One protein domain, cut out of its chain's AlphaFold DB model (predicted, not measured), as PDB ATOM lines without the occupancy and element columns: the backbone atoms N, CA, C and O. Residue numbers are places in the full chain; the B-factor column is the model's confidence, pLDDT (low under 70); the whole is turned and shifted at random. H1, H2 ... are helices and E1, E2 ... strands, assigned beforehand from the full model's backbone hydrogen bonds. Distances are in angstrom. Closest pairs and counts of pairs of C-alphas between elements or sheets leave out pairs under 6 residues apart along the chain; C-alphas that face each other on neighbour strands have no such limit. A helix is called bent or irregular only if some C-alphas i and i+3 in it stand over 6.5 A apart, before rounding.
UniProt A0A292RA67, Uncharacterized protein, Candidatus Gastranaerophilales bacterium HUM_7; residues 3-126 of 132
ATOM      1  N   ASN A   3     228.475 221.231 218.379       91.25
ATOM      2  CA  ASN A   3     228.244 221.842 219.686       91.25
ATOM      3  C   ASN A   3     227.638 220.788 220.633       91.25
ATOM      4  O   ASN A   3     226.739 220.033 220.237       91.25
ATOM      5  N   ILE A   4     228.178 220.684 221.844       91.75
ATOM      6  CA  ILE A   4     227.726 219.734 222.860       91.75
ATOM      7  C   ILE A   4     227.519 220.409 224.214       91.75
ATOM      8  O   ILE A   4     228.191 221.375 224.562       91.75
ATOM      9  N   LYS A   5     226.624 219.812 225.005       92.44
ATOM     10  CA  LYS A   5     226.436 220.091 226.431       92.44
ATOM     11  C   LYS A   5     226.891 218.871 227.222       92.44
ATOM     12  O   LYS A   5     226.308 217.797 227.036       92.44
ATOM     13  N   LEU A   6     227.896 219.010 228.084       92.50
ATOM     14  CA  LEU A   6     228.385 217.867 228.862       92.50
ATOM     15  C   LEU A   6     227.356 217.459 229.910       92.50
ATOM     16  O   LEU A   6     226.660 218.298 230.481       92.50
ATOM     17  N   ASN A   7     227.243 216.152 230.153       88.94
ATOM     18  CA  ASN A   7     226.258 215.560 231.071       88.94
ATOM     19  C   ASN A   7     224.791 215.940 230.756       88.94
ATOM     20  O   ASN A   7     223.889 215.709 231.564       88.94
ATOM     21  N   GLY A   8     224.532 216.529 229.585       80.75
ATOM     22  CA  GLY A   8     223.207 216.932 229.145       80.75
ATOM     23  C   GLY A   8     222.413 215.757 228.577       80.75
ATOM     24  O   GLY A   8     222.961 214.826 227.990       80.75
ATOM     25  N   ARG A   9     221.081 215.841 228.663       63.56
ATOM     26  CA  ARG A   9     220.152 214.822 228.126       63.56
ATOM     27  C   ARG A   9     220.216 214.653 226.598       63.56
ATOM     28  O   ARG A   9     219.669 213.689 226.072       63.56
ATOM     29  N   ASN A  10     220.864 215.582 225.889       52.66
ATOM     30  CA  ASN A  10     220.891 215.651 224.424       52.66
ATOM     31  C   ASN A  10     221.977 214.787 223.770       52.66
ATOM     32  O   ASN A  10     221.949 214.596 222.551       52.66
ATOM     33  N   ILE A  11     222.924 214.243 224.539       59.34
ATOM     34  CA  ILE A  11     223.863 213.260 224.003       59.34
ATOM     35  C   ILE A  11     223.085 211.951 223.889       59.34
ATOM     36  O   ILE A  11     222.952 211.209 224.859       59.34
ATOM     37  N   LYS A  12     222.490 211.710 222.708       53.72
ATOM     38  CA  LYS A  12     221.864 210.426 222.368       53.72
ATOM     39  C   LYS A  12     222.810 209.324 222.845       53.72
ATOM     40  O   LYS A  12     223.958 209.301 222.411       53.72
ATOM     41  N   LEU A  13     222.314 208.472 223.743       56.91
ATOM     42  CA  LEU A  13     223.013 207.422 224.500       56.91
ATOM     43  C   LEU A  13     223.558 206.283 223.612       56.91
ATOM     44  O   LEU A  13     223.537 205.113 223.991       56.91
ATOM     45  N   ASN A  14     224.026 206.600 222.408       66.31
ATOM     46  CA  ASN A  14     224.696 205.671 221.521       66.31
ATOM     47  C   ASN A  14     226.139 205.539 222.000       66.31
ATOM     48  O   ASN A  14     227.059 206.118 221.428       66.31
ATOM     49  N   TYR A  15     226.309 204.799 223.094       74.31
ATOM     50  CA  TYR A  15     227.620 204.471 223.627       74.31
ATOM     51  C   TYR A  15     228.326 203.516 222.667       74.31
ATOM     52  O   TYR A  15     228.046 202.317 222.644       74.31
ATOM     53  N   VAL A  16     229.261 204.031 221.876       71.19
ATOM     54  CA  VAL A  16     230.090 203.206 220.999       71.19
ATOM     55  C   VAL A  16     231.297 202.747 221.802       71.19
ATOM     56  O   VAL A  16     232.139 203.547 222.218       71.19
ATOM     57  N   ASN A  17     231.383 201.436 222.038       75.31
ATOM     58  CA  ASN A  17     232.448 200.828 222.837       75.31
ATOM     59  C   ASN A  17     232.566 201.465 224.240       75.31
ATOM     60  O   ASN A  17     233.667 201.780 224.693       75.31
ATOM     61  N   GLY A  18     231.420 201.691 224.898       84.31
ATOM     62  CA  GLY A  18     231.334 202.142 226.295       84.31
ATOM     63  C   GLY A  18     231.356 203.657 226.529       84.31
ATOM     64  O   GLY A  18     231.244 204.069 227.684       84.31
ATOM     65  N   TYR A  19     231.455 204.463 225.467       92.25
ATOM     66  CA  TYR A  19     231.576 205.919 225.543       92.25
ATOM     67  C   TYR A  19     230.642 206.638 224.568       92.25
ATOM     68  O   TYR A  19     230.411 206.156 223.462       92.25
ATOM     69  N   ALA A  20     230.098 207.774 224.993       91.25
ATOM     70  CA  ALA A  20     229.155 208.592 224.240       91.25
ATOM     71  C   ALA A  20     229.860 209.635 223.360       91.25
ATOM     72  O   ALA A  20     229.303 210.038 222.338       91.25
ATOM     73  N   LEU A  21     231.064 210.077 223.738       92.25
ATOM     74  CA  LEU A  21     231.855 210.990 222.918       92.25
ATOM     75  C   LEU A  21     232.761 210.190 221.972       92.25
ATOM     76  O   LEU A  21     233.462 209.268 222.391       92.25
ATOM     77  N   ASP A  22     232.759 210.539 220.688       93.19
ATOM     78  CA  ASP A  22     233.673 209.968 219.700       93.19
ATOM     79  C   ASP A  22     234.930 210.848 219.605       93.19
ATOM     80  O   ASP A  22     234.831 211.999 219.186       93.19
ATOM     81  N   PRO A  23     236.131 210.343 219.941       94.31
ATOM     82  CA  PRO A  23     237.365 211.122 219.836       94.31
ATOM     83  C   PRO A  23     237.714 211.595 218.417       94.31
ATOM     84  O   PRO A  23     238.585 212.450 218.260       94.31
ATOM     85  N   LYS A  24     237.095 211.010 217.384       94.88
ATOM     86  CA  LYS A  24     237.268 211.407 215.980       94.88
ATOM     87  C   LYS A  24     236.325 212.534 215.554       94.88
ATOM     88  O   LYS A  24     236.422 213.020 214.432       94.88
ATOM     89  N   GLU A  25     235.418 212.954 216.428       94.94
ATOM     90  CA  GLU A  25     234.508 214.063 216.172       94.94
ATOM     91  C   GLU A  25     235.094 215.377 216.707       94.94
ATOM     92  O   GLU A  25     235.692 215.436 217.783       94.94
ATOM     93  N   LYS A  26     234.906 216.465 215.954       96.12
ATOM     94  CA  LYS A  26     235.342 217.805 216.369       96.12
ATOM     95  C   LYS A  26     234.242 218.481 217.169       96.12
ATOM     96  O   LYS A  26     233.322 219.061 216.586       96.12
ATOM     97  N   TYR A  27     234.346 218.421 218.490       95.38
ATOM     98  CA  TYR A  27     233.397 219.061 219.395       95.38
ATOM     99  C   TYR A  27     233.743 220.524 219.678       95.38
ATOM    100  O   TYR A  27     234.916 220.903 219.695       95.38
ATOM    101  N   ILE A  28     232.709 221.322 219.920       95.50
ATOM    102  CA  ILE A  28     232.808 222.681 220.455       95.50
ATOM    103  C   ILE A  28     231.969 222.752 221.728       95.50
ATOM    104  O   ILE A  28     230.918 222.108 221.802       95.50
ATOM    105  N   ILE A  29     232.415 223.536 222.705       93.69
ATOM    106  CA  ILE A  29     231.713 223.718 223.971       93.69
ATOM    107  C   ILE A  29     231.628 225.190 224.383       93.69
ATOM    108  O   ILE A  29     232.574 225.960 224.219       93.69
ATOM    109  N   ASN A  30     230.497 225.579 224.971       94.25
ATOM    110  CA  ASN A  30     230.363 226.874 225.630       94.25
ATOM    111  C   ASN A  30     230.801 226.751 227.096       94.25
ATOM    112  O   ASN A  30     230.024 226.358 227.968       94.25
ATOM    113  N   ILE A  31     232.058 227.097 227.377       92.44
ATOM    114  CA  ILE A  31     232.650 226.963 228.716       92.44
ATOM    115  C   ILE A  31     231.912 227.768 229.778       92.44
ATOM    116  O   ILE A  31     231.751 227.287 230.900       92.44
ATOM    117  N   LYS A  32     231.406 228.956 229.434       91.94
ATOM    118  CA  LYS A  32     230.663 229.795 230.384       91.94
ATOM    119  C   LYS A  32     229.402 229.090 230.876       91.94
ATOM    120  O   LYS A  32     229.097 229.146 232.062       91.94
ATOM    121  N   GLU A  33     228.708 228.382 229.989       93.12
ATOM    122  CA  GLU A  33     227.518 227.608 230.351       93.12
ATOM    123  C   GLU A  33     227.837 226.292 231.077       93.12
ATOM    124  O   GLU A  33     226.974 225.729 231.752       93.12
ATOM    125  N   GLU A  34     229.035 225.737 230.905       93.81
ATOM    126  CA  GLU A  34     229.468 224.495 231.566       93.81
ATOM    127  C   GLU A  34     230.017 224.722 232.970       93.81
ATOM    128  O   GLU A  34     229.926 223.837 233.822       93.81
ATOM    129  N   LEU A  35     230.573 225.910 233.211       92.25
ATOM    130  CA  LEU A  35     231.387 226.225 234.376       92.25
ATOM    131  C   LEU A  35     230.715 225.839 235.699       92.25
ATOM    132  O   LEU A  35     231.338 225.190 236.537       92.25
ATOM    133  N   GLU A  36     229.447 226.203 235.880       93.06
ATOM    134  CA  GLU A  36     228.721 225.949 237.129       93.06
ATOM    135  C   GLU A  36     228.506 224.452 237.387       93.06
ATOM    136  O   GLU A  36     228.747 223.968 238.495       93.06
ATOM    137  N   PHE A  37     228.137 223.684 236.359       93.44
ATOM    138  CA  PHE A  37     227.930 222.245 236.515       93.44
ATOM    139  C   PHE A  37     229.256 221.500 236.723       93.44
ATOM    140  O   PHE A  37     229.347 220.600 237.558       93.44
ATOM    141  N   GLN A  38     230.315 221.913 236.025       95.62
ATOM    142  CA  GLN A  38     231.651 221.337 236.184       95.62
ATOM    143  C   GLN A  38     232.246 221.646 237.565       95.62
ATOM    144  O   GLN A  38     232.795 220.754 238.210       95.62
ATOM    145  N   LYS A  39     232.057 222.864 238.093       94.62
ATOM    146  CA  LYS A  39     232.411 223.191 239.486       94.62
ATOM    147  C   LYS A  39     231.667 222.306 240.483       94.62
ATOM    148  O   LYS A  39     232.291 221.823 241.423       94.62
ATOM    149  N   ALA A  40     230.372 222.061 240.278       94.12
ATOM    150  CA  ALA A  40     229.595 221.180 241.150       94.12
ATOM    151  C   ALA A  40     230.146 219.741 241.155       94.12
ATOM    152  O   ALA A  40     230.266 219.135 242.220       94.12
ATOM    153  N   ILE A  41     230.562 219.217 239.995       93.94
ATOM    154  CA  ILE A  41     231.235 217.910 239.895       93.94
ATOM    155  C   ILE A  41     232.555 217.912 240.681       93.94
ATOM    156  O   ILE A  41     232.795 217.012 241.485       93.94
ATOM    157  N   LEU A  42     233.399 218.933 240.499       92.75
ATOM    158  CA  LEU A  42     234.673 219.036 241.220       92.75
ATOM    159  C   LEU A  42     234.475 219.193 242.736       92.75
ATOM    160  O   LEU A  42     235.235 218.627 243.519       92.75
ATOM    161  N   MET A  43     233.437 219.909 243.175       93.56
ATOM    162  CA  MET A  43     233.060 219.968 244.591       93.56
ATOM    163  C   MET A  43     232.623 218.598 245.109       93.56
ATOM    164  O   MET A  43     233.055 218.197 246.189       93.56
ATOM    165  N   ALA A  44     231.834 217.846 244.336       92.19
ATOM    166  CA  ALA A  44     231.459 216.484 244.701       92.19
ATOM    167  C   ALA A  44     232.700 215.595 244.877       92.19
ATOM    168  O   ALA A  44     232.769 214.847 245.850       92.19
ATOM    169  N   PHE A  45     233.733 215.745 244.038       93.12
ATOM    170  CA  PHE A  45     234.984 214.992 244.204       93.12
ATOM    171  C   PHE A  45     235.659 215.237 245.556       93.12
ATOM    172  O   PHE A  45     236.283 214.328 246.096       93.12
ATOM    173  N   ARG A  46     235.515 216.435 246.132       90.31
ATOM    174  CA  ARG A  46     236.070 216.758 247.456       90.31
ATOM    175  C   ARG A  46     235.269 216.146 248.605       90.31
ATOM    176  O   ARG A  46     235.842 215.909 249.660       90.31
ATOM    177  N   ILE A  47     233.969 215.923 248.415       92.81
ATOM    178  CA  ILE A  47     233.063 215.429 249.464       92.81
ATOM    179  C   ILE A  47     233.003 213.899 249.463       92.81
ATOM    180  O   ILE A  47     233.117 213.280 250.517       92.81
ATOM    181  N   ILE A  48     232.823 213.291 248.288       91.62
ATOM    182  CA  ILE A  48     232.605 211.842 248.134       91.62
ATOM    183  C   ILE A  48     233.777 211.115 247.456       91.62
ATOM    184  O   ILE A  48     233.730 209.900 247.278       91.62
ATOM    185  N   GLY A  49     234.843 211.841 247.110       92.62
ATOM    186  CA  GLY A  49     236.011 211.320 246.400       92.62
ATOM    187  C   GLY A  49     235.892 211.445 244.872       92.62
ATOM    188  O   GLY A  49     234.788 211.555 244.334       92.62
ATOM    189  N   PRO A  50     237.014 211.460 244.133       93.25
ATOM    190  CA  PRO A  50     236.994 211.457 242.674       93.25
ATOM    191  C   PRO A  50     236.665 210.060 242.113       93.25
ATOM    192  O   PRO A  50     236.893 209.048 242.785       93.25
ATOM    193  N   PRO A  51     236.192 209.959 240.858       93.56
ATOM    194  CA  PRO A  51     236.021 208.674 240.195       93.56
ATOM    195  C   PRO A  51     237.367 207.945 240.076       93.56
ATOM    196  O   PRO A  51     238.385 208.589 239.806       93.56
ATOM    197  N   PRO A  52     237.397 206.600 240.145       91.81
ATOM    198  CA  PRO A  52     238.618 205.826 239.902       91.81
ATOM    199  C   PRO A  52     239.298 206.161 238.564       91.81
ATOM    200  O   PRO A  52     240.526 206.135 238.472       91.81
ATOM    201  N   ALA A  53     238.504 206.537 237.554       95.19
ATOM    202  CA  ALA A  53     238.951 207.021 236.251       95.19
ATOM    203  C   ALA A  53     239.954 208.185 236.293       95.19
ATOM    204  O   ALA A  53     240.716 208.324 235.334       95.19
ATOM    205  N   ILE A  54     240.005 208.984 237.369       95.44
ATOM    206  CA  ILE A  54     240.967 210.092 237.484       95.44
ATOM    207  C   ILE A  54     242.420 209.600 237.390       95.44
ATOM    208  O   ILE A  54     243.286 210.286 236.854       95.44
ATOM    209  N   LYS A  55     242.682 208.350 237.799       96.06
ATOM    210  CA  LYS A  55     244.006 207.721 237.689       96.06
ATOM    211  C   LYS A  55     244.487 207.598 236.243       96.06
ATOM    212  O   LYS A  55     245.688 207.656 236.005       96.06
ATOM    213  N   ASN A  56     243.577 207.466 235.275       97.94
ATOM    214  CA  ASN A  56     243.948 207.419 233.859       97.94
ATOM    215  C   ASN A  56     244.440 208.779 233.359       97.94
ATOM    216  O   ASN A  56     245.374 208.826 232.563       97.94
ATOM    217  N   TYR A  57     243.850 209.870 233.855       97.62
ATOM    218  CA  TYR A  57     244.340 211.214 233.571       97.62
ATOM    219  C   TYR A  57     245.732 211.423 234.175       97.62
ATOM    220  O   TYR A  57     246.645 211.821 233.461       97.62
ATOM    221  N   HIS A  58     245.938 211.049 235.442       97.50
ATOM    222  CA  HIS A  58     247.252 211.164 236.090       97.50
ATOM    223  C   HIS A  58     248.324 210.318 235.385       97.50
ATOM    224  O   HIS A  58     249.439 210.782 235.162       97.50
ATOM    225  N   ALA A  59     247.981 209.094 234.973       98.12
ATOM    226  CA  ALA A  59     248.879 208.245 234.196       98.12
ATOM    227  C   ALA A  59     249.218 208.863 232.831       98.12
ATOM    228  O   ALA A  59     250.361 208.773 232.381       98.12
ATOM    229  N   TRP A  60     248.243 209.503 232.176       98.38
ATOM    230  CA  TRP A  60     248.477 210.233 230.936       98.38
ATOM    231  C   TRP A  60     249.386 211.447 231.153       98.38
ATOM    232  O   TRP A  60     250.339 211.604 230.395       98.38
ATOM    233  N   LEU A  61     249.163 212.250 232.197       98.19
ATOM    234  CA  LEU A  61     250.027 213.385 232.543       98.19
ATOM    235  C   LEU A  61     251.475 212.938 232.753       98.19
ATOM    236  O   LEU A  61     252.368 213.382 232.034       98.19
ATOM    237  N   HIS A  62     251.679 211.968 233.647       97.62
ATOM    238  CA  HIS A  62     252.998 211.421 233.956       97.62
ATOM    239  C   HIS A  62     253.701 210.864 232.710       97.62
ATOM    240  O   HIS A  62     254.877 211.129 232.476       97.62
ATOM    241  N   LYS A  63     252.982 210.110 231.862       97.88
ATOM    242  CA  LYS A  63     253.541 209.543 230.623       97.88
ATOM    243  C   LYS A  63     254.025 210.617 229.642       97.88
ATOM    244  O   LYS A  63     254.938 210.344 228.867       97.88
ATOM    245  N   ASN A  64     253.407 211.795 229.651       97.44
ATOM    246  CA  ASN A  64     253.741 212.894 228.749       97.44
ATOM    247  C   ASN A  64     254.622 213.970 229.411       97.44
ATOM    248  O   ASN A  64     254.846 215.012 228.806       97.44
ATOM    249  N   GLY A  65     255.149 213.713 230.613       97.06
ATOM    250  CA  GLY A  65     256.077 214.619 231.298       97.06
ATOM    251  C   GLY A  65     255.420 215.833 231.958       97.06
ATOM    252  O   GLY A  65     256.125 216.779 232.295       97.06
ATOM    253  N   PHE A  66     254.098 215.817 232.146       97.19
ATOM    254  CA  PHE A  66     253.388 216.852 232.895       97.19
ATOM    255  C   PHE A  66     253.389 216.548 234.394       97.19
ATOM    256  O   PHE A  66     253.336 215.384 234.805       97.19
ATOM    257  N   ASP A  67     253.396 217.605 235.204       94.06
ATOM    258  CA  ASP A  67     253.204 217.496 236.647       94.06
ATOM    259  C   ASP A  67     251.762 217.042 236.948       94.06
ATOM    260  O   ASP A  67     250.800 217.518 236.343       94.06
ATOM    261  N   VAL A  68     251.610 216.064 237.842       93.50
ATOM    262  CA  VAL A  68     250.297 215.504 238.200       93.50
ATOM    263  C   VAL A  68     249.543 216.410 239.176       93.50
ATOM    264  O   VAL A  68     248.317 216.485 239.111       93.50
ATOM    265  N   GLU A  69     250.264 217.106 240.050       91.38
ATOM    266  CA  GLU A  69     249.716 218.018 241.057       91.38
ATOM    267  C   GLU A  69     249.461 219.410 240.468       91.38
ATOM    268  O   GLU A  69     248.492 220.078 240.835       91.38
ATOM    269  N   PHE A  70     250.278 219.815 239.489       91.62
ATOM    270  CA  PHE A  70     250.144 221.073 238.753       91.62
ATOM    271  C   PHE A  70     250.103 220.853 237.229       91.62
ATOM    272  O   PHE A  70     251.018 221.281 236.518       91.62
ATOM    273  N   PRO A  71     249.045 220.209 236.693       93.25
ATOM    274  CA  PRO A  71     248.951 219.907 235.270       93.25
ATOM    275  C   PRO A  71     248.942 221.173 234.417       93.25
ATOM    276  O   PRO A  71     248.135 222.075 234.637       93.25
ATOM    277  N   ASN A  72     249.800 221.204 233.403       94.12
ATOM    278  CA  ASN A  72     249.991 222.353 232.524       94.12
ATOM    279  C   ASN A  72     250.080 221.977 231.024       94.12
ATOM    280  O   ASN A  72     250.984 222.450 230.332       94.12
ATOM    281  N   PRO A  73     249.184 221.116 230.490       96.06
ATOM    282  CA  PRO A  73     249.169 220.818 229.060       96.06
ATOM    283  C   PRO A  73     248.887 222.088 228.249       96.06
ATOM    284  O   PRO A  73     248.020 222.874 228.631       96.06
ATOM    285  N   THR A  74     249.596 222.265 227.132       97.00
ATOM    286  CA  THR A  74     249.434 223.433 226.252       97.00
ATOM    287  C   THR A  74     248.499 223.148 225.083       97.00
ATOM    288  O   THR A  74     248.316 221.988 224.683       97.00
ATOM    289  N   ASN A  75     247.942 224.205 224.500       97.31
ATOM    290  CA  ASN A  75     247.129 224.148 223.292       97.31
ATOM    291  C   ASN A  75     247.871 223.450 222.137       97.31
ATOM    292  O   ASN A  75     247.297 222.580 221.476       97.31
ATOM    293  N   GLU A  76     249.158 223.742 221.924       97.50
ATOM    294  CA  GLU A  76     249.966 223.114 220.868       97.50
ATOM    295  C   GLU A  76     250.128 221.612 221.088       97.50
ATOM    296  O   GLU A  76     250.107 220.838 220.129       97.50
ATOM    297  N   PHE A  77     250.271 221.184 222.345       97.94
ATOM    298  CA  PHE A  77     250.438 219.774 222.671       97.94
ATOM    299  C   PHE A  77     249.165 218.968 222.391       97.94
ATOM    300  O   PHE A  77     249.230 217.845 221.881       97.94
ATOM    301  N   VAL A  78     247.998 219.524 222.730       97.81
ATOM    302  CA  VAL A  78     246.718 218.810 222.622       97.81
ATOM    303  C   VAL A  78     246.050 218.963 221.251       97.81
ATOM    304  O   VAL A  78     245.287 218.080 220.851       97.81
ATOM    305  N   ALA A  79     246.364 220.011 220.483       97.50
ATOM    306  CA  ALA A  79     245.767 220.265 219.168       97.50
ATOM    307  C   ALA A  79     245.835 219.068 218.187       97.50
ATOM    308  O   ALA A  79     244.819 218.781 217.545       97.50
ATOM    309  N   PRO A  80     246.935 218.286 218.093       97.94
ATOM    310  CA  PRO A  80     247.009 217.112 217.213       97.94
ATOM    311  C   PRO A  80     246.046 215.964 217.565       97.94
ATOM    312  O   PRO A  80     245.930 215.003 216.802       97.94
ATOM    313  N   TYR A  81     245.379 216.015 218.721       98.19
ATOM    314  CA  TYR A  81     244.389 215.019 219.144       98.19
ATOM    315  C   TYR A  81     242.954 215.439 218.787       98.19
ATOM    316  O   TYR A  81     242.074 214.581 218.680       98.19
ATOM    317  N   TYR A  82     242.710 216.735 218.563       97.69
ATOM    318  CA  TYR A  82     241.374 217.302 218.389       97.69
ATOM    319  C   TYR A  82     240.629 216.743 217.164       97.69
ATOM    320  O   TYR A  82     240.951 217.048 216.013       97.69
ATOM    321  N   GLY A  83     239.597 215.929 217.421       96.56
ATOM    322  CA  GLY A  83     238.812 215.249 216.387       96.56
ATOM    323  C   GLY A  83     239.619 214.251 215.555       96.56
ATOM    324  O   GLY A  83     239.296 214.024 214.392       96.56
ATOM    325  N   ILE A  84     240.698 213.696 216.113       97.31
ATOM    326  CA  ILE A  84     241.567 212.724 215.434       97.31
ATOM    327  C   ILE A  84     241.660 211.434 216.250       97.31
ATOM    328  O   ILE A  84     241.441 210.342 215.721       97.31
ATOM    329  N   LYS A  85     242.022 211.535 217.533       96.81
ATOM    330  CA  LYS A  85     242.215 210.384 218.425       96.81
ATOM    331  C   LYS A  85     242.121 210.823 219.890       96.81
ATOM    332  O   LYS A  85     242.386 211.983 220.188       96.81
ATOM    333  N   PRO A  86     241.798 209.914 220.824       97.62
ATOM    334  CA  PRO A  86     241.781 210.277 222.232       97.62
ATOM    335  C   PRO A  86     243.205 210.478 222.766       97.62
ATOM    336  O   PRO A  86     244.162 209.887 222.263       97.62
ATOM    337  N   LEU A  87     243.322 211.264 223.833       98.25
ATOM    338  CA  LEU A  87     244.542 211.409 224.631       98.25
ATOM    339  C   LEU A  87     244.889 210.079 225.315       98.25
ATOM    340  O   LEU A  87     246.032 209.622 225.285       98.25
ATOM    341  N   TRP A  88     243.872 209.414 225.865       98.19
ATOM    342  CA  TRP A  88     243.926 208.039 226.351       98.19
ATOM    343  C   TRP A  88     242.573 207.359 226.165       98.19
ATOM    344  O   TRP A  88     241.530 208.012 226.113       98.19
ATOM    345  N   ARG A  89     242.577 206.026 226.124       96.62
ATOM    346  CA  ARG A  89     241.363 205.212 226.155       96.62
ATOM    347  C   ARG A  89     241.630 203.930 226.924       96.62
ATOM    348  O   ARG A  89     242.625 203.258 226.681       96.62
ATOM    349  N   THR A  90     240.737 203.608 227.849       95.94
ATOM    350  CA  THR A  90     240.788 202.399 228.678       95.94
ATOM    351  C   THR A  90     239.384 201.811 228.809       95.94
ATOM    352  O   THR A  90     238.432 202.330 228.225       95.94
ATOM    353  N   ASP A  91     239.226 200.778 229.632       93.19
ATOM    354  CA  ASP A  91     237.914 200.268 230.037       93.19
ATOM    355  C   ASP A  91     237.178 201.183 231.037       93.19
ATOM    356  O   ASP A  91     235.979 201.008 231.263       93.19
ATOM    357  N   TYR A  92     237.876 202.143 231.657       95.00
ATOM    358  CA  TYR A  92     237.343 203.004 232.722       95.00
ATOM    359  C   TYR A  92     237.135 204.450 232.289       95.00
ATOM    360  O   TYR A  92     236.181 205.078 232.723       95.00
ATOM    361  N   SER A  93     238.003 205.017 231.467       97.12
ATOM    362  CA  SER A  93     237.765 206.339 230.892       97.12
ATOM    363  C   SER A  93     238.472 206.536 229.568       97.12
ATOM    364  O   SER A  93     239.427 205.823 229.230       97.12
ATOM    365  N   GLN A  94     238.012 207.553 228.853       97.94
ATOM    366  CA  GLN A  94     238.753 208.170 227.770       97.94
ATOM    367  C   GLN A  94     238.962 209.655 228.051       97.94
ATOM    368  O   GLN A  94     238.149 210.285 228.727       97.94
ATOM    369  N   GLY A  95     240.056 210.186 227.520       98.19
ATOM    370  CA  GLY A  95     240.340 211.613 227.488       98.19
ATOM    371  C   GLY A  95     240.259 212.106 226.060       98.19
ATOM    372  O   GLY A  95     240.888 211.520 225.177       98.19
ATOM    373  N   ILE A  96     239.501 213.167 225.827       97.81
ATOM    374  CA  ILE A  96     239.372 213.782 224.509       97.81
ATOM    375  C   ILE A  96     239.641 215.276 224.589       97.81
ATOM    376  O   ILE A  96     239.497 215.891 225.645       97.81
ATOM    377  N   VAL A  97     240.011 215.844 223.448       98.06
ATOM    378  CA  VAL A  97     240.219 217.280 223.292       98.06
ATOM    379  C   VAL A  97     238.961 217.897 222.703       98.06
ATOM    380  O   VAL A  97     238.418 217.383 221.722       98.06
ATOM    381  N   ILE A  98     238.502 218.992 223.298       96.56
ATOM    382  CA  ILE A  98     237.361 219.788 222.838       96.56
ATOM    383  C   ILE A  98     237.808 221.240 222.717       96.56
ATOM    384  O   ILE A  98     238.642 221.681 223.498       96.56
ATOM    385  N   LYS A  99     237.270 221.975 221.746       96.69
ATOM    386  CA  LYS A  99     237.565 223.399 221.562       96.69
ATOM    387  C   LYS A  99     236.474 224.263 222.199       96.69
ATOM    388  O   LYS A  99     235.306 223.863 222.173       96.69
ATOM    389  N   ALA A 100     236.805 225.430 222.742       94.38
ATOM    390  CA  ALA A 100     235.766 226.388 223.110       94.38
ATOM    391  C   ALA A 100     235.062 226.978 221.878       94.38
ATOM    392  O   ALA A 100     235.572 226.959 220.759       94.38
ATOM    393  N   GLU A 101     233.860 227.509 222.089       91.88
ATOM    394  CA  GLU A 101     233.077 228.167 221.036       91.88
ATOM    395  C   GLU A 101     233.600 229.553 220.662       91.88
ATOM    396  O   GLU A 101     233.538 229.930 219.494       91.88
ATOM    397  N   ASN A 102     234.105 230.302 221.643       85.81
ATOM    398  CA  ASN A 102     234.377 231.736 221.510       85.81
ATOM    399  C   ASN A 102     235.850 232.110 221.729       85.81
ATOM    400  O   ASN A 102     236.173 233.297 221.735       85.81
ATOM    401  N   ASP A 103     236.723 231.127 221.919       82.00
ATOM    402  CA  ASP A 103     238.169 231.302 222.007       82.00
ATOM    403  C   ASP A 103     238.879 230.136 221.294       82.00
ATOM    404  O   ASP A 103     238.250 229.172 220.838       82.00
ATOM    405  N   ASP A 104     240.189 230.278 221.103       85.75
ATOM    406  CA  ASP A 104     241.016 229.268 220.444       85.75
ATOM    407  C   ASP A 104     241.544 228.199 221.414       85.75
ATOM    408  O   ASP A 104     242.326 227.342 220.992       85.75
ATOM    409  N   ASP A 105     241.073 228.193 222.668       94.62
ATOM    410  CA  ASP A 105     241.560 227.273 223.683       94.62
ATOM    411  C   ASP A 105     240.971 225.875 223.525       94.62
ATOM    412  O   ASP A 105     239.811 225.634 223.146       94.62
ATOM    413  N   TYR A 106     241.817 224.914 223.871       97.19
ATOM    414  CA  TYR A 106     241.459 223.520 223.983       97.19
ATOM    415  C   TYR A 106     241.252 223.127 225.440       97.19
ATOM    416  O   TYR A 106     241.911 223.598 226.365       97.19
ATOM    417  N   TYR A 107     240.345 222.182 225.637       97.25
ATOM    418  CA  TYR A 107     239.995 221.625 226.928       97.25
ATOM    419  C   TYR A 107     240.141 220.113 226.885       97.25
ATOM    420  O   TYR A 107     239.721 219.453 225.929       97.25
ATOM    421  N   ILE A 108     240.695 219.555 227.958       98.06
ATOM    422  CA  ILE A 108     240.724 218.114 228.171       98.06
ATOM    423  C   ILE A 108     239.437 217.713 228.883       98.06
ATOM    424  O   ILE A 108     239.182 218.125 230.017       98.06
ATOM    425  N   VAL A 109     238.643 216.864 228.231       97.69
ATOM    426  CA  VAL A 109     237.449 216.253 228.820       97.69
ATOM    427  C   VAL A 109     237.708 214.780 229.076       97.69
ATOM    428  O   VAL A 109     238.025 214.021 228.159       97.69
ATOM    429  N   MET A 110     237.533 214.363 230.327       97.69
ATOM    430  CA  MET A 110     237.463 212.955 230.691       97.69
ATOM    431  C   MET A 110     236.015 212.489 230.661       97.69
ATOM    432  O   MET A 110     235.166 213.043 231.355       97.69
ATOM    433  N   GLU A 111     235.752 211.414 229.930       96.50
ATOM    434  CA  GLU A 111     234.497 210.679 230.022       96.50
ATOM    435  C   GLU A 111     234.722 209.370 230.776       96.50
ATOM    436  O   GLU A 111     235.529 208.525 230.374       96.50
ATOM    437  N   CYS A 112     233.993 209.190 231.874       95.50
ATOM    438  CA  CYS A 112     233.947 207.930 232.601       95.50
ATOM    439  C   CYS A 112     233.154 206.886 231.808       95.50
ATOM    440  O   CYS A 112     232.080 207.165 231.292       95.50
ATOM    441  N   SER A 113     233.615 205.643 231.759       93.50
ATOM    442  CA  SER A 113     232.799 204.540 231.252       93.50
ATOM    443  C   SER A 113     231.724 204.142 232.272       93.50
ATOM    444  O   SER A 113     231.761 204.542 233.443       93.50
ATOM    445  N   GLY A 114     230.809 203.258 231.868       90.81
ATOM    446  CA  GLY A 114     229.809 202.668 232.766       90.81
ATOM    447  C   GLY A 114     230.394 201.829 233.917       90.81
ATOM    448  O   GLY A 114     229.661 201.458 234.836       90.81
ATOM    449  N   ARG A 115     231.707 201.544 233.911       91.56
ATOM    450  CA  ARG A 115     232.391 200.806 234.987       91.56
ATOM    451  C   ARG A 115     232.727 201.668 236.209       91.56
ATOM    452  O   ARG A 115     233.018 201.109 237.263       91.56
ATOM    453  N   ASN A 116     232.648 202.997 236.114       91.19
ATOM    454  CA  ASN A 116     232.843 203.879 237.269       91.19
ATOM    455  C   ASN A 116     231.552 203.941 238.084       91.19
ATOM    456  O   ASN A 116     230.643 204.711 237.774       91.19
ATOM    457  N   GLN A 117     231.447 203.103 239.114       86.19
ATOM    458  CA  GLN A 117     230.313 203.145 240.039       86.19
ATOM    459  C   GLN A 117     230.201 204.541 240.672       86.19
ATOM    460  O   GLN A 117     231.209 205.117 241.063       86.19
ATOM    461  N   GLY A 118     228.990 205.104 240.707       87.19
ATOM    462  CA  GLY A 118     228.740 206.480 241.167       87.19
ATOM    463  C   GLY A 118     229.010 207.586 240.134       87.19
ATOM    464  O   GLY A 118     228.466 208.672 240.281       87.19
ATOM    465  N   TYR A 119     229.757 207.304 239.058       91.44
ATOM    466  CA  TYR A 119     230.174 208.297 238.045       91.44
ATOM    467  C   TYR A 119     229.998 207.779 236.613       91.44
ATOM    468  O   TYR A 119     230.789 208.072 235.713       91.44
ATOM    469  N   ARG A 120     229.004 206.917 236.391       91.44
ATOM    470  CA  ARG A 120     228.804 206.275 235.088       91.44
ATOM    471  C   ARG A 120     228.562 207.338 234.025       91.44
ATOM    472  O   ARG A 120     227.626 208.119 234.158       91.44
ATOM    473  N   HIS A 121     229.377 207.325 232.972       92.06
ATOM    474  CA  HIS A 121     229.234 208.235 231.829       92.06
ATOM    475  C   HIS A 121     229.361 209.723 232.174       92.06
ATOM    476  O   HIS A 121     229.061 210.574 231.342       92.06
ATOM    477  N   THR A 122     229.849 210.048 233.377       93.81
ATOM    478  CA  THR A 122     230.121 211.428 233.769       93.81
ATOM    479  C   THR A 122     231.249 211.995 232.917       93.81
ATOM    480  O   THR A 122     232.298 211.367 232.745       93.81
ATOM    481  N   GLN A 123     231.022 213.197 232.403       95.56
ATOM    482  CA  GLN A 123     231.952 213.955 231.583       95.56
ATOM    483  C   GLN A 123     232.471 215.146 232.382       95.56
ATOM    484  O   GLN A 123     231.689 215.947 232.900       95.56
ATOM    485  N   VAL A 124     233.790 215.249 232.484       96.56
ATOM    486  CA  VAL A 124     234.465 216.163 233.403       96.56
ATOM    487  C   VAL A 124     235.512 216.952 232.640       96.56
ATOM    488  O   VAL A 124     236.377 216.355 231.999       96.56
ATOM    489  N   ILE A 125     235.455 218.277 232.723       96.69
ATOM    490  CA  ILE A 125     236.524 219.150 232.237       96.69
ATOM    491  C   ILE A 125     237.666 219.104 233.254       96.69
ATOM    492  O   ILE A 125     237.486 219.442 234.422       96.69
ATOM    493  N   LEU A 126     238.843 218.667 232.810       95.88
ATOM    494  CA  LEU A 126     240.031 218.524 233.657       95.88
ATOM    495  C   LEU A 126     240.920 219.773 233.652       95.88
ATOM    496  O   LEU A 126     241.683 219.987 234.587       95.88
TER     497      LEU A 126
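This is residues 3 to 126 of the 132 residues of an uncharacterized protein of Candidatus Gastranaerophilales bacterium HUM_7 (UniProt A0A292RA67). A small, strongly twisted sheet, curled like part of a barrel, makes the core, and three separate helices are set round it: H1 across the edge strand E4, H2 across E2, and H3 slantwise over E2 and E3. A long stretch with no named element, residues 3 to 26, comes before the first strand. The 124 printed residues have four named strands and three named helices, in the order E1 H1 H2 H3 E2 E3 E4; the sheet is mixed, in the order E1 E2 E3 E4. The class is mixed, helices and strands, with under half of the residues in named elements. The whole is compact and rounded, with a radius of gyration of the C-alphas of 13.6 A and spans of 34 by 32 by 29 A.

After residues 3 to 26 comes E1, residues 27 to 29, with C-alpha 27 at (233.397, 219.061, 219.395). H1 is residues 31 to 48, 24.6 A long, with a kink of 26 degrees near residue 38; it is irregular, with C-alphas 33 and 36 7.1 A apart. H2 is residues 54 to 63, 14.3 A long. H3 is residues 75 to 81, 10.4 A long, and only just irregular: C-alphas 77 and 80 are 7.0 A apart. E2, residues 93 to 100, is 21.6 A long, and E3, residues 106 to 112, 19.3 A. E4, residues 123 to 125, ends with C-alpha 125 at (236.524, 219.150, 232.237).

E2, E3 and E4 form a meander, each strand the antiparallel neighbour of the one before, in two hairpins. N 96 and O 109 are 2.9 A apart between E2 and E3, and N 110 and O 124 2.8 A between E3 and E4. E1 is parallel to E2, with N 29 and O 99 3.0 A apart; E1, H1 H2 H3, E2 is a strand-helix-strand unit, two parallel neighbour strands with helices between. The pairing is staggered: E2 pairs with E3 over residues 93 to 99 and with E1 over 99 to 100. H1 is on the sheet; the closest C-alphas of H1 and E4 are those of Gln 38 and Val 124, 6.5 A. H2 is on the sheet at a height of 9.7 A; its closest C-alphas to E2 are those of Asn 56 and Ser 93, 6.9 A. H3 is on it at 8.7 A; the C-alphas of Asn 75 and Tyr 106 of E3 are its closest to that strand, 5.7 A. H1 and H3 are apart. In H2 every O i to N i+4 pair is within hydrogen-bond range, in H1 12 of 14, and in H3 1 of 3, beside 2 of 4 O i to N i+3 pairs.

The two C-alphas farthest apart are those of Arg 9 and Gly 65, 36.1 A. The printed part has no cut. The links H2 to H3 and H3 to E2 are long. The mean pLDDT of the printed part is 92.1, and residues 9 to 14 are under 70.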